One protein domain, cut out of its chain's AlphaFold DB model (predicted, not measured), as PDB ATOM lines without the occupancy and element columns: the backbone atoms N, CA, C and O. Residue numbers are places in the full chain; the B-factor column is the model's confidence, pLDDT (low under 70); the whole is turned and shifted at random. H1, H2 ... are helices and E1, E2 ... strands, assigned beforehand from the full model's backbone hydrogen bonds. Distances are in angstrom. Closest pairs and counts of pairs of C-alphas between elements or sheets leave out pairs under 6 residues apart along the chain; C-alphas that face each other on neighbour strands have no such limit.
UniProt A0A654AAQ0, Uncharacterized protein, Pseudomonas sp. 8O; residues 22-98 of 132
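What this domain is: This is residues 22 to 98 of the 132 residues of an uncharacterized protein of Pseudomonas sp. 8O (UniProt A0A654AAQ0). A small, strongly twisted sheet of four strands is covered on one face by two helices, in two layers: H1 packs mainly over E2, and H2 packs by E3 and E4, running the same way as H1 at a shallow tilt. E3 lies at the middle of the domain, and a loop, residues 26 to 32, joins E1 and E2 into a hairpin at one edge. The printed part has 77 residues, with two named helices and four named strands in the order E1, E2, H1, E3, H2, E4; the sheet runs E1, E2, E3, E4 and is mixed, and the class is mixed, helices and strands. The whole is compact, with a radius of gyration of the C-alphas of 12.0 A, and spans 32 by 26 by 21 A.

How they stand to each other: In the sheet, inner strand E3, residues 63 to 69, is the parallel neighbour of E2, residues 33 to 37, with N 64 and O 33 2.9 A apart, within hydrogen-bond range. E3 is also parallel to edge strand E4, residues 90 to 93, with N 93 and O 68 at 2.9 A. The pairing is staggered: E3 pairs with E2 over residues 63 to 66 and with E4 over residues 66 to 69. The other edge strand, E1, residues 22 to 25, forms an antiparallel hairpin with E2, with N 23 and O 36 at 2.9 A. The sheet is only just strongly twisted, its C-alphas lying up to 4.4 A off the best plane. H1, residues 48 to 58, is on the sheet at a height of 9.6 A, over E2 and slantwise to the strands, at 41 degrees to E2 on the local plane; the closest C-alphas of H1 and E2 are those of Ala 54 and Ser 35, 7.5 A apart. H2, residues 77 to 85, is on the sheet too, its closest C-alphas with E4 being Ala 83 and Leu 90, 7.2 A apart. H1 and H2 are close but not clearly touching, with C-alphas 48 and 79 5.8 A apart, at a shallow tilt of 27 degrees, the same way. E2, H1, E3 and E3, H2, E4 are strand-helix-strand units, two parallel neighbour strands with a helix between, each with a right-handed crossover. In H1 and H2 every O i to N i+4 pair is within hydrogen-bond range.

Where its parts are: E1 begins at C-alpha 22 (-33.262, 44.399, -16.250) and is 9.2 A long; E2 is 12.6 A. H1 is 15.6 A, from C-alpha 48 (-23.149, 36.906, -11.656). E3 is 17.4 A, H2 12.2 A and E4 9.5 A, ending at C-alpha 93 (-34.267, 42.122, -0.702).

The domain as a whole: The two C-alphas farthest apart, those of Gly 30 and Leu 73, are 34.4 A apart. The printed part has no cut and no long link. Mean pLDDT of the printed part is 71.4; residues 22 to 46 are under 70.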
ATOM      1  N   LEU A  22     -34.118  43.582 -17.081       50.69
ATOM      2  CA  LEU A  22     -33.262  44.399 -16.250       50.69
ATOM      3  C   LEU A  22     -33.881  45.801 -16.225       50.69
ATOM      4  O   LEU A  22     -33.703  46.587 -17.153       50.69
ATOM      5  N   GLN A  23     -34.667  46.105 -15.194       53.31
ATOM      6  CA  GLN A  23     -35.190  47.456 -15.051       53.31
ATOM      7  C   GLN A  23     -34.085  48.330 -14.483       53.31
ATOM      8  O   GLN A  23     -33.754  48.206 -13.310       53.31
ATOM      9  N   LEU A  24     -33.558  49.214 -15.320       55.97
ATOM     10  CA  LEU A  24     -32.623  50.250 -14.929       55.97
ATOM     11  C   LEU A  24     -33.432  51.432 -14.362       55.97
ATOM     12  O   LEU A  24     -34.026  52.190 -15.129       55.97
ATOM     13  N   LEU A  25     -33.565  51.541 -13.037       54.81
ATOM     14  CA  LEU A  25     -34.321  52.645 -12.423       54.81
ATOM     15  C   LEU A  25     -33.399  53.839 -12.131       54.81
ATOM     16  O   LEU A  25     -32.327  53.625 -11.555       54.81
ATOM     17  N   PRO A  26     -33.800  55.074 -12.489       48.84
ATOM     18  CA  PRO A  26     -33.089  56.272 -12.061       48.84
ATOM     19  C   PRO A  26     -33.259  56.449 -10.547       48.84
ATOM     20  O   PRO A  26     -34.367  56.327 -10.024       48.84
ATOM     21  N   THR A  27     -32.164  56.725  -9.837       54.03
ATOM     22  CA  THR A  27     -32.200  57.092  -8.414       54.03
ATOM     23  C   THR A  27     -32.209  58.616  -8.262       54.03
ATOM     24  O   THR A  27     -31.718  59.335  -9.135       54.03
ATOM     25  N   GLU A  28     -32.748  59.129  -7.149       46.44
ATOM     26  CA  GLU A  28     -32.847  60.580  -6.886       46.44
ATOM     27  C   GLU A  28     -31.485  61.296  -6.850       46.44
ATOM     28  O   GLU A  28     -31.400  62.505  -7.040       46.44
ATOM     29  N   SER A  29     -30.399  60.543  -6.676       45.56
ATOM     30  CA  SER A  29     -29.023  61.037  -6.652       45.56
ATOM     31  C   SER A  29     -28.444  61.407  -8.023       45.56
ATOM     32  O   SER A  29     -27.288  61.829  -8.081       45.56
ATOM     33  N   GLY A  30     -29.169  61.217  -9.135       47.16
ATOM     34  CA  GLY A  30     -28.696  61.522 -10.502       47.16
ATOM     35  C   GLY A  30     -27.535  60.644 -10.990       47.16
ATOM     36  O   GLY A  30     -27.213  60.618 -12.172       47.16
ATOM     37  N   ARG A  31     -26.941  59.884 -10.076       46.25
ATOM     38  CA  ARG A  31     -26.058  58.767 -10.317       46.25
ATOM     39  C   ARG A  31     -26.911  57.514 -10.327       46.25
ATOM     40  O   ARG A  31     -27.413  57.099  -9.285       46.25
ATOM     41  N   THR A  32     -26.913  56.859 -11.484       54.22
ATOM     42  CA  THR A  32     -26.505  55.462 -11.468       54.22
ATOM     43  C   THR A  32     -27.662  54.493 -11.128       54.22
ATOM     44  O   THR A  32     -28.490  54.661 -10.235       54.22
ATOM     45  N   ILE A  33     -27.762  53.477 -11.959       57.59
ATOM     46  CA  ILE A  33     -28.890  52.601 -12.190       57.59
ATOM     47  C   ILE A  33     -29.050  51.555 -11.083       57.59
ATOM     48  O   ILE A  33     -28.082  50.904 -10.681       57.59
ATOM     49  N   GLN A  34     -30.286  51.322 -10.639       55.31
ATOM     50  CA  GLN A  34     -30.602  50.141  -9.838       55.31
ATOM     51  C   GLN A  34     -30.869  48.944 -10.751       55.31
ATOM     52  O   GLN A  34     -31.773  49.010 -11.577       55.31
ATOM     53  N   SER A  35     -30.122  47.849 -10.596       60.22
ATOM     54  CA  SER A  35     -30.418  46.604 -11.315       60.22
ATOM     55  C   SER A  35     -31.432  45.776 -10.522       60.22
ATOM     56  O   SER A  35     -31.149  45.316  -9.417       60.22
ATOM     57  N   GLN A  36     -32.641  45.624 -11.070       56.25
ATOM     58  CA  GLN A  36     -33.672  44.722 -10.543       56.25
ATOM     59  C   GLN A  36     -34.343  43.948 -11.684       56.25
ATOM     60  O   GLN A  36     -34.591  44.507 -12.757       56.25
ATOM     61  N   ARG A  37     -34.697  42.674 -11.451       50.31
ATOM     62  CA  ARG A  37     -35.592  41.931 -12.354       50.31
ATOM     63  C   ARG A  37     -37.042  42.208 -11.951       50.31
ATOM     64  O   ARG A  37     -37.432  41.862 -10.845       50.31
ATOM     65  N   ARG A  38     -37.834  42.827 -12.836       43.25
ATOM     66  CA  ARG A  38     -39.195  43.344 -12.540       43.25
ATOM     67  C   ARG A  38     -40.274  42.256 -12.351       43.25
ATOM     68  O   ARG A  38     -41.408  42.566 -12.010       43.25
ATOM     69  N   SER A  39     -39.963  40.981 -12.580       40.09
ATOM     70  CA  SER A  39     -40.954  39.901 -12.493       40.09
ATOM     71  C   SER A  39     -41.223  39.518 -11.035       40.09
ATOM     72  O   SER A  39     -40.478  38.739 -10.452       40.09
ATOM     73  N   ALA A  40     -42.307  40.057 -10.474       41.38
ATOM     74  CA  ALA A  40     -42.793  39.788  -9.117       41.38
ATOM     75  C   ALA A  40     -43.215  38.322  -8.863       41.38
ATOM     76  O   ALA A  40     -43.410  37.936  -7.719       41.38
ATOM     77  N   ASP A  41     -43.332  37.507  -9.915       37.09
ATOM     78  CA  ASP A  41     -43.907  36.154  -9.853       37.09
ATOM     79  C   ASP A  41     -42.864  35.034  -9.649       37.09
ATOM     80  O   ASP A  41     -43.178  33.849  -9.558       37.09
ATOM     81  N   ARG A  42     -41.574  35.382  -9.585       34.75
ATOM     82  CA  ARG A  42     -40.504  34.422  -9.292       34.75
ATOM     83  C   ARG A  42     -39.382  35.143  -8.553       34.75
ATOM     84  O   ARG A  42     -38.917  36.153  -9.084       34.75
ATOM     85  N   PRO A  43     -38.921  34.654  -7.382       44.56
ATOM     86  CA  PRO A  43     -37.806  35.269  -6.674       44.56
ATOM     87  C   PRO A  43     -36.643  35.419  -7.650       44.56
ATOM     88  O   PRO A  43     -36.177  34.457  -8.273       44.56
ATOM     89  N   SER A  44     -36.283  36.671  -7.909       48.12
ATOM     90  CA  SER A  44     -35.352  37.024  -8.961       48.12
ATOM     91  C   SER A  44     -33.948  36.669  -8.489       48.12
ATOM     92  O   SER A  44     -33.287  37.405  -7.763       48.12
ATOM     93  N   ILE A  45     -33.465  35.505  -8.917       57.81
ATOM     94  CA  ILE A  45     -32.071  35.119  -8.718       57.81
ATOM     95  C   ILE A  45     -31.246  35.946  -9.707       57.81
ATOM     96  O   ILE A  45     -30.959  35.525 -10.829       57.81
ATOM     97  N   PHE A  46     -30.914  37.179  -9.332       65.62
ATOM     98  CA  PHE A  46     -29.930  37.953 -10.069       65.62
ATOM     99  C   PHE A  46     -28.586  37.236  -9.913       65.62
ATOM    100  O   PHE A  46     -28.098  37.063  -8.801       65.62
ATOM    101  N   THR A  47     -28.029  36.717 -11.008       75.00
ATOM    102  CA  THR A  47     -26.797  35.923 -11.001       75.00
ATOM    103  C   THR A  47     -25.608  36.792 -11.397       75.00
ATOM    104  O   THR A  47     -25.759  37.898 -11.915       75.00
ATOM    105  N   ILE A  48     -24.396  36.267 -11.204       81.94
ATOM    106  CA  ILE A  48     -23.149  36.906 -11.656       81.94
ATOM    107  C   ILE A  48     -23.204  37.231 -13.159       81.94
ATOM    108  O   ILE A  48     -22.695  38.268 -13.573       81.94
ATOM    109  N   ALA A  49     -23.851  36.382 -13.967       81.56
ATOM    110  CA  ALA A  49     -24.018  36.610 -15.400       81.56
ATOM    111  C   ALA A  49     -24.828  37.884 -15.684       81.56
ATOM    112  O   ALA A  49     -24.377  38.731 -16.450       81.56
ATOM    113  N   HIS A  50     -25.959  38.075 -14.996       80.12
ATOM    114  CA  HIS A  50     -26.764  39.288 -15.145       80.12
ATOM    115  C   HIS A  50     -26.008  40.545 -14.690       80.12
ATOM    116  O   HIS A  50     -26.128  41.591 -15.325       80.12
ATOM    117  N   LEU A  51     -25.188  40.448 -13.634       81.50
ATOM    118  CA  LEU A  51     -24.372  41.583 -13.192       81.50
ATOM    119  C   LEU A  51     -23.276  41.931 -14.208       81.50
ATOM    120  O   LEU A  51     -23.038  43.106 -14.456       81.50
ATOM    121  N   ARG A  52     -22.651  40.932 -14.845       84.50
ATOM    122  CA  ARG A  52     -21.683  41.160 -15.933       84.50
ATOM    123  C   ARG A  52     -22.328  41.850 -17.131       84.50
ATOM    124  O   ARG A  52     -21.776  42.829 -17.613       84.50
ATOM    125  N   GLN A  53     -23.508  41.391 -17.546       81.81
ATOM    126  CA  GLN A  53     -24.261  42.014 -18.639       81.81
ATOM    127  C   GLN A  53     -24.647  43.462 -18.313       81.81
ATOM    128  O   GLN A  53     -24.563  44.329 -19.175       81.81
ATOM    129  N   ALA A  54     -25.032  43.743 -17.065       78.69
ATOM    130  CA  ALA A  54     -25.313  45.108 -16.627       78.69
ATOM    131  C   ALA A  54     -24.055  45.992 -16.700       78.69
ATOM    132  O   ALA A  54     -24.114  47.092 -17.240       78.69
ATOM    133  N   ILE A  55     -22.911  45.497 -16.214       82.75
ATOM    134  CA  ILE A  55     -21.635  46.226 -16.278       82.75
ATOM    135  C   ILE A  55     -21.242  46.517 -17.732       82.75
ATOM    136  O   ILE A  55     -20.786  47.618 -18.018       82.75
ATOM    137  N   GLU A  56     -21.431  45.563 -18.642       81.38
ATOM    138  CA  GLU A  56     -21.131  45.734 -20.067       81.38
ATOM    139  C   GLU A  56     -22.064  46.747 -20.747       81.38
ATOM    140  O   GLU A  56     -21.611  47.562 -21.546       81.38
ATOM    141  N   ALA A  57     -23.355  46.734 -20.408       80.06
ATOM    142  CA  ALA A  57     -24.347  47.590 -21.049       80.06
ATOM    143  C   ALA A  57     -24.258  49.063 -20.622       80.06
ATOM    144  O   ALA A  57     -24.479  49.948 -21.449       80.06
ATOM    145  N   VAL A  58     -23.998  49.333 -19.336       79.31
ATOM    146  CA  VAL A  58     -24.085  50.698 -18.780       79.31
ATOM    147  C   VAL A  58     -22.797  51.193 -18.130       79.31
ATOM    148  O   VAL A  58     -22.635  52.393 -17.950       79.31
ATOM    149  N   GLY A  59     -21.856  50.297 -17.827       78.88
ATOM    150  CA  GLY A  59     -20.653  50.610 -17.062       78.88
ATOM    151  C   GLY A  59     -20.859  50.453 -15.555       78.88
ATOM    152  O   GLY A  59     -21.923  50.733 -15.010       78.88
ATOM    153  N   LYS A  60     -19.815  50.000 -14.850       79.56
ATOM    154  CA  LYS A  60     -19.853  49.775 -13.390       79.56
ATOM    155  C   LYS A  60     -20.145  51.053 -12.592       79.56
ATOM    156  O   LYS A  60     -20.857  50.992 -11.598       79.56
ATOM    157  N   ASP A  61     -19.620  52.191 -13.051       78.25
ATOM    158  CA  ASP A  61     -19.734  53.491 -12.374       78.25
ATOM    159  C   ASP A  61     -21.145  54.085 -12.526       78.25
ATOM    160  O   ASP A  61     -21.525  55.012 -11.812       78.25
ATOM    161  N   GLU A  62     -21.936  53.480 -13.419       78.50
ATOM    162  CA  GLU A  62     -23.351  53.729 -13.655       78.50
ATOM    163  C   GLU A  62     -24.254  52.662 -13.007       78.50
ATOM    164  O   GLU A  62     -25.463  52.746 -13.185       78.50
ATOM    165  N   ILE A  63     -23.747  51.745 -12.154       78.62
ATOM    166  CA  ILE A  63     -24.573  50.862 -11.285       78.62
ATOM    167  C   ILE A  63     -24.528  51.276  -9.799       78.62
ATOM    168  O   ILE A  63     -23.486  51.228  -9.152       78.62
ATOM    169  N   ALA A  64     -25.676  51.688  -9.239       79.81
ATOM    170  CA  ALA A  64     -25.735  52.323  -7.914       79.81
ATOM    171  C   ALA A  64     -25.904  51.279  -6.827       79.81
ATOM    172  O   ALA A  64     -25.299  51.356  -5.763       79.81
ATOM    173  N   THR A  65     -26.746  50.290  -7.104       78.69
ATOM    174  CA  THR A  65     -26.860  49.104  -6.275       78.69
ATOM    175  C   THR A  65     -27.405  47.942  -7.093       78.69
ATOM    176  O   THR A  65     -28.201  48.113  -8.027       78.69
ATOM    177  N   ASN A  66     -26.977  46.746  -6.722       81.81
ATOM    178  CA  ASN A  66     -27.543  45.496  -7.191       81.81
ATOM    179  C   ASN A  66     -28.449  44.923  -6.093       81.81
ATOM    180  O   ASN A  66     -27.984  44.593  -4.996       81.81
ATOM    181  N   GLN A  67     -29.754  44.850  -6.369       80.56
ATOM    182  CA  GLN A  67     -30.718  44.333  -5.405       80.56
ATOM    183  C   GLN A  67     -30.875  42.822  -5.584       80.56
ATOM    184  O   GLN A  67     -31.304  42.356  -6.638       80.56
ATOM    185  N   VAL A  68     -30.543  42.056  -4.546       80.38
ATOM    186  CA  VAL A  68     -30.571  40.588  -4.576       80.38
ATOM    187  C   VAL A  68     -31.239  40.030  -3.331       80.38
ATOM    188  O   VAL A  68     -31.091  40.585  -2.241       80.38
ATOM    189  N   GLU A  69     -31.946  38.911  -3.468       81.38
ATOM    190  CA  GLU A  69     -32.433  38.176  -2.304       81.38
ATOM    191  C   GLU A  69     -31.243  37.634  -1.507       81.38
ATOM    192  O   GLU A  69     -30.381  36.921  -2.036       81.38
ATOM    193  N   LYS A  70     -31.166  38.034  -0.237       81.31
ATOM    194  CA  LYS A  70     -30.088  37.631   0.663       81.31
ATOM    195  C   LYS A  70     -30.579  37.615   2.100       81.31
ATOM    196  O   LYS A  70     -31.002  38.638   2.631       81.31
ATOM    197  N   HIS A  71     -30.428  36.470   2.747       80.81
ATOM    198  CA  HIS A  71     -30.783  36.244   4.148       80.81
ATOM    199  C   HIS A  71     -29.909  35.111   4.722       80.81
ATOM    200  O   HIS A  71     -29.185  34.469   3.961       80.81
ATOM    201  N   PRO A  72     -29.920  34.830   6.039       82.62
ATOM    202  CA  PRO A  72     -29.081  33.778   6.630       82.62
ATOM    203  C   PRO A  72     -29.193  32.410   5.938       82.62
ATOM    204  O   PRO A  72     -28.173  31.764   5.720       82.62
ATOM    205  N   LEU A  73     -30.402  32.039   5.499       79.94
ATOM    206  CA  LEU A  73     -30.667  30.797   4.753       79.94
ATOM    207  C   LEU A  73     -30.227  30.834   3.268       79.94
ATOM    208  O   LEU A  73     -30.143  29.794   2.627       79.94
ATOM    209  N   LEU A  74     -29.930  32.014   2.709       81.56
ATOM    210  CA  LEU A  74     -29.496  32.214   1.321       81.56
ATOM    211  C   LEU A  74     -28.446  33.335   1.266       81.56
ATOM    212  O   LEU A  74     -28.740  34.500   1.002       81.56
ATOM    213  N   GLN A  75     -27.193  32.981   1.560       79.69
ATOM    214  CA  GLN A  75     -26.105  33.961   1.699       79.69
ATOM    215  C   GLN A  75     -25.523  34.440   0.359       79.69
ATOM    216  O   GLN A  75     -24.967  35.537   0.293       79.69
ATOM    217  N   ASN A  76     -25.610  33.598  -0.677       82.69
ATOM    218  CA  ASN A  76     -25.122  33.843  -2.039       82.69
ATOM    219  C   ASN A  76     -23.682  34.418  -2.112       82.69
ATOM    220  O   ASN A  76     -23.419  35.408  -2.795       82.69
ATOM    221  N   ARG A  77     -22.733  33.797  -1.386       85.94
ATOM    222  CA  ARG A  77     -21.362  34.318  -1.174       85.94
ATOM    223  C   ARG A  77     -20.620  34.668  -2.466       85.94
ATOM    224  O   ARG A  77     -20.087  35.760  -2.570       85.94
ATOM    225  N   LYS A  78     -20.682  33.801  -3.483       86.31
ATOM    226  CA  LYS A  78     -20.016  34.029  -4.780       86.31
ATOM    227  C   LYS A  78     -20.453  35.339  -5.444       86.31
ATOM    228  O   LYS A  78     -19.630  36.042  -6.020       86.31
ATOM    229  N   LEU A  79     -21.741  35.674  -5.359       84.06
ATOM    230  CA  LEU A  79     -22.262  36.926  -5.896       84.06
ATOM    231  C   LEU A  79     -21.835  38.125  -5.046       84.06
ATOM    232  O   LEU A  79     -21.498  39.167  -5.600       84.06
ATOM    233  N   VAL A  80     -21.823  37.969  -3.719       86.19
ATOM    234  CA  VAL A  80     -21.352  39.009  -2.793       86.19
ATOM    235  C   VAL A  80     -19.892  39.355  -3.055       86.19
ATOM    236  O   VAL A  80     -19.553  40.533  -3.150       86.19
ATOM    237  N   ASP A  81     -19.049  38.344  -3.216       89.44
ATOM    238  CA  ASP A  81     -17.623  38.531  -3.463       89.44
ATOM    239  C   ASP A  81     -17.381  39.149  -4.841       89.44
ATOM    240  O   ASP A  81     -16.608  40.096  -4.956       89.44
ATOM    241  N   PHE A  82     -18.107  38.700  -5.869       88.44
ATOM    242  CA  PHE A  82     -18.021  39.300  -7.199       88.44
ATOM    243  C   PHE A  82     -18.460  40.773  -7.200       88.44
ATOM    244  O   PHE A  82     -17.741  41.622  -7.716       88.44
ATOM    245  N   ALA A  83     -19.594  41.108  -6.580       86.19
ATOM    246  CA  ALA A  83     -20.052  42.495  -6.495       86.19
ATOM    247  C   ALA A  83     -19.059  43.381  -5.722       86.19
ATOM    248  O   ALA A  83     -18.758  44.488  -6.162       86.19
ATOM    249  N   ARG A  84     -18.479  42.865  -4.627       88.38
ATOM    250  CA  ARG A  84     -17.419  43.548  -3.868       88.38
ATOM    251  C   ARG A  84     -16.168  43.790  -4.707       88.38
ATOM    252  O   ARG A  84     -15.642  44.895  -4.675       88.38
ATOM    253  N   GLN A  85     -15.719  42.800  -5.480       88.75
ATOM    254  CA  GLN A  85     -14.574  42.946  -6.389       88.75
ATOM    255  C   GLN A  85     -14.817  44.013  -7.463       88.75
ATOM    256  O   GLN A  85     -13.887  44.711  -7.852       88.75
ATOM    257  N   GLN A  86     -16.058  44.149  -7.933       85.81
ATOM    258  CA  GLN A  86     -16.438  45.165  -8.919       85.81
ATOM    259  C   GLN A  86     -16.727  46.544  -8.295       85.81
ATOM    260  O   GLN A  86     -16.972  47.494  -9.033       85.81
ATOM    261  N   GLY A  87     -16.698  46.670  -6.962       87.12
ATOM    262  CA  GLY A  87     -17.020  47.912  -6.252       87.12
ATOM    263  C   GLY A  87     -18.508  48.277  -6.265       87.12
ATOM    264  O   GLY A  87     -18.853  49.427  -6.012       87.12
ATOM    265  N   ILE A  88     -19.393  47.319  -6.558       85.19
ATOM    266  CA  ILE A  88     -20.833  47.559  -6.704       85.19
ATOM    267  C   ILE A  88     -21.540  47.314  -5.363       85.19
ATOM    268  O   ILE A  88     -21.445  46.205  -4.818       85.19
ATOM    269  N   PRO A  89     -22.288  48.298  -4.828       84.38
ATOM    270  CA  PRO A  89     -23.086  48.114  -3.621       84.38
ATOM    271  C   PRO A  89     -24.161  47.041  -3.812       84.38
ATOM    272  O   PRO A  89     -24.763  46.921  -4.878       84.38
ATOM    273  N   LEU A  90     -24.427  46.266  -2.759       84.44
ATOM    274  CA  LEU A  90     -25.498  45.271  -2.741       84.44
ATOM    275  C   LEU A  90     -26.597  45.687  -1.770       84.44
ATOM    276  O   LEU A  90     -26.322  45.958  -0.599       84.44
ATOM    277  N   THR A  91     -27.844  45.631  -2.228       83.50
ATOM    278  CA  THR A  91     -29.031  45.802  -1.384       83.50
ATOM    279  C   THR A  91     -29.725  44.454  -1.223       83.50
ATOM    280  O   THR A  91     -30.104  43.822  -2.205       83.50
ATOM    281  N   ALA A  92     -29.905  44.006   0.019       81.44
ATOM    282  CA  ALA A  92     -30.634  42.774   0.300       81.44
ATOM    283  C   ALA A  92     -32.148  43.006   0.194       81.44
ATOM    284  O   ALA A  92     -32.701  43.845   0.906       81.44
ATOM    285  N   TYR A  93     -32.812  42.242  -0.667       74.62
ATOM    286  CA  TYR A  93     -34.267  42.122  -0.702       74.62
ATOM    287  C   TYR A  93     -34.709  40.941   0.171       74.62
ATOM    288  O   TYR A  93     -34.020  39.924   0.236       74.62
ATOM    289  N   MET A  94     -35.833  41.094   0.878       77.25
ATOM    290  CA  MET A  94     -36.388  40.094   1.809       77.25
ATOM    291  C   MET A  94     -35.376  39.520   2.826       77.25
ATOM    292  O   MET A  94     -35.237  38.302   2.951       77.25
ATOM    293  N   PRO A  95     -34.711  40.367   3.636       74.75
ATOM    294  CA  PRO A  95     -33.673  39.921   4.572       74.75
ATOM    295  C   PRO A  95     -34.167  38.936   5.647       74.75
ATOM    296  O   PRO A  95     -33.362  38.234   6.254       74.75
ATOM    297  N   LEU A  96     -35.484  38.869   5.878       79.12
ATOM    298  CA  LEU A  96     -36.110  37.989   6.868       79.12
ATOM    299  C   LEU A  96     -36.741  36.720   6.272       79.12
ATOM    300  O   LEU A  96     -37.317  35.945   7.032       79.12
ATOM    301  N   ALA A  97     -36.664  36.499   4.953       77.81
ATOM    302  CA  ALA A  97     -37.252  35.340   4.264       77.81
ATOM    303  C   ALA A  97     -38.692  35.018   4.725       77.81
ATOM    304  O   ALA A  97     -38.979  33.913   5.185       77.81
ATOM    305  N   TYR A  98     -39.588  36.011   4.684       77.44
ATOM    306  CA  TYR A  98     -40.969  35.891   5.185       77.44
ATOM    307  C   TYR A  98     -41.084  35.464   6.662       77.44
ATOM    308  O   TYR A  98     -42.031  34.791   7.054       77.44
TER     309      TYR A  98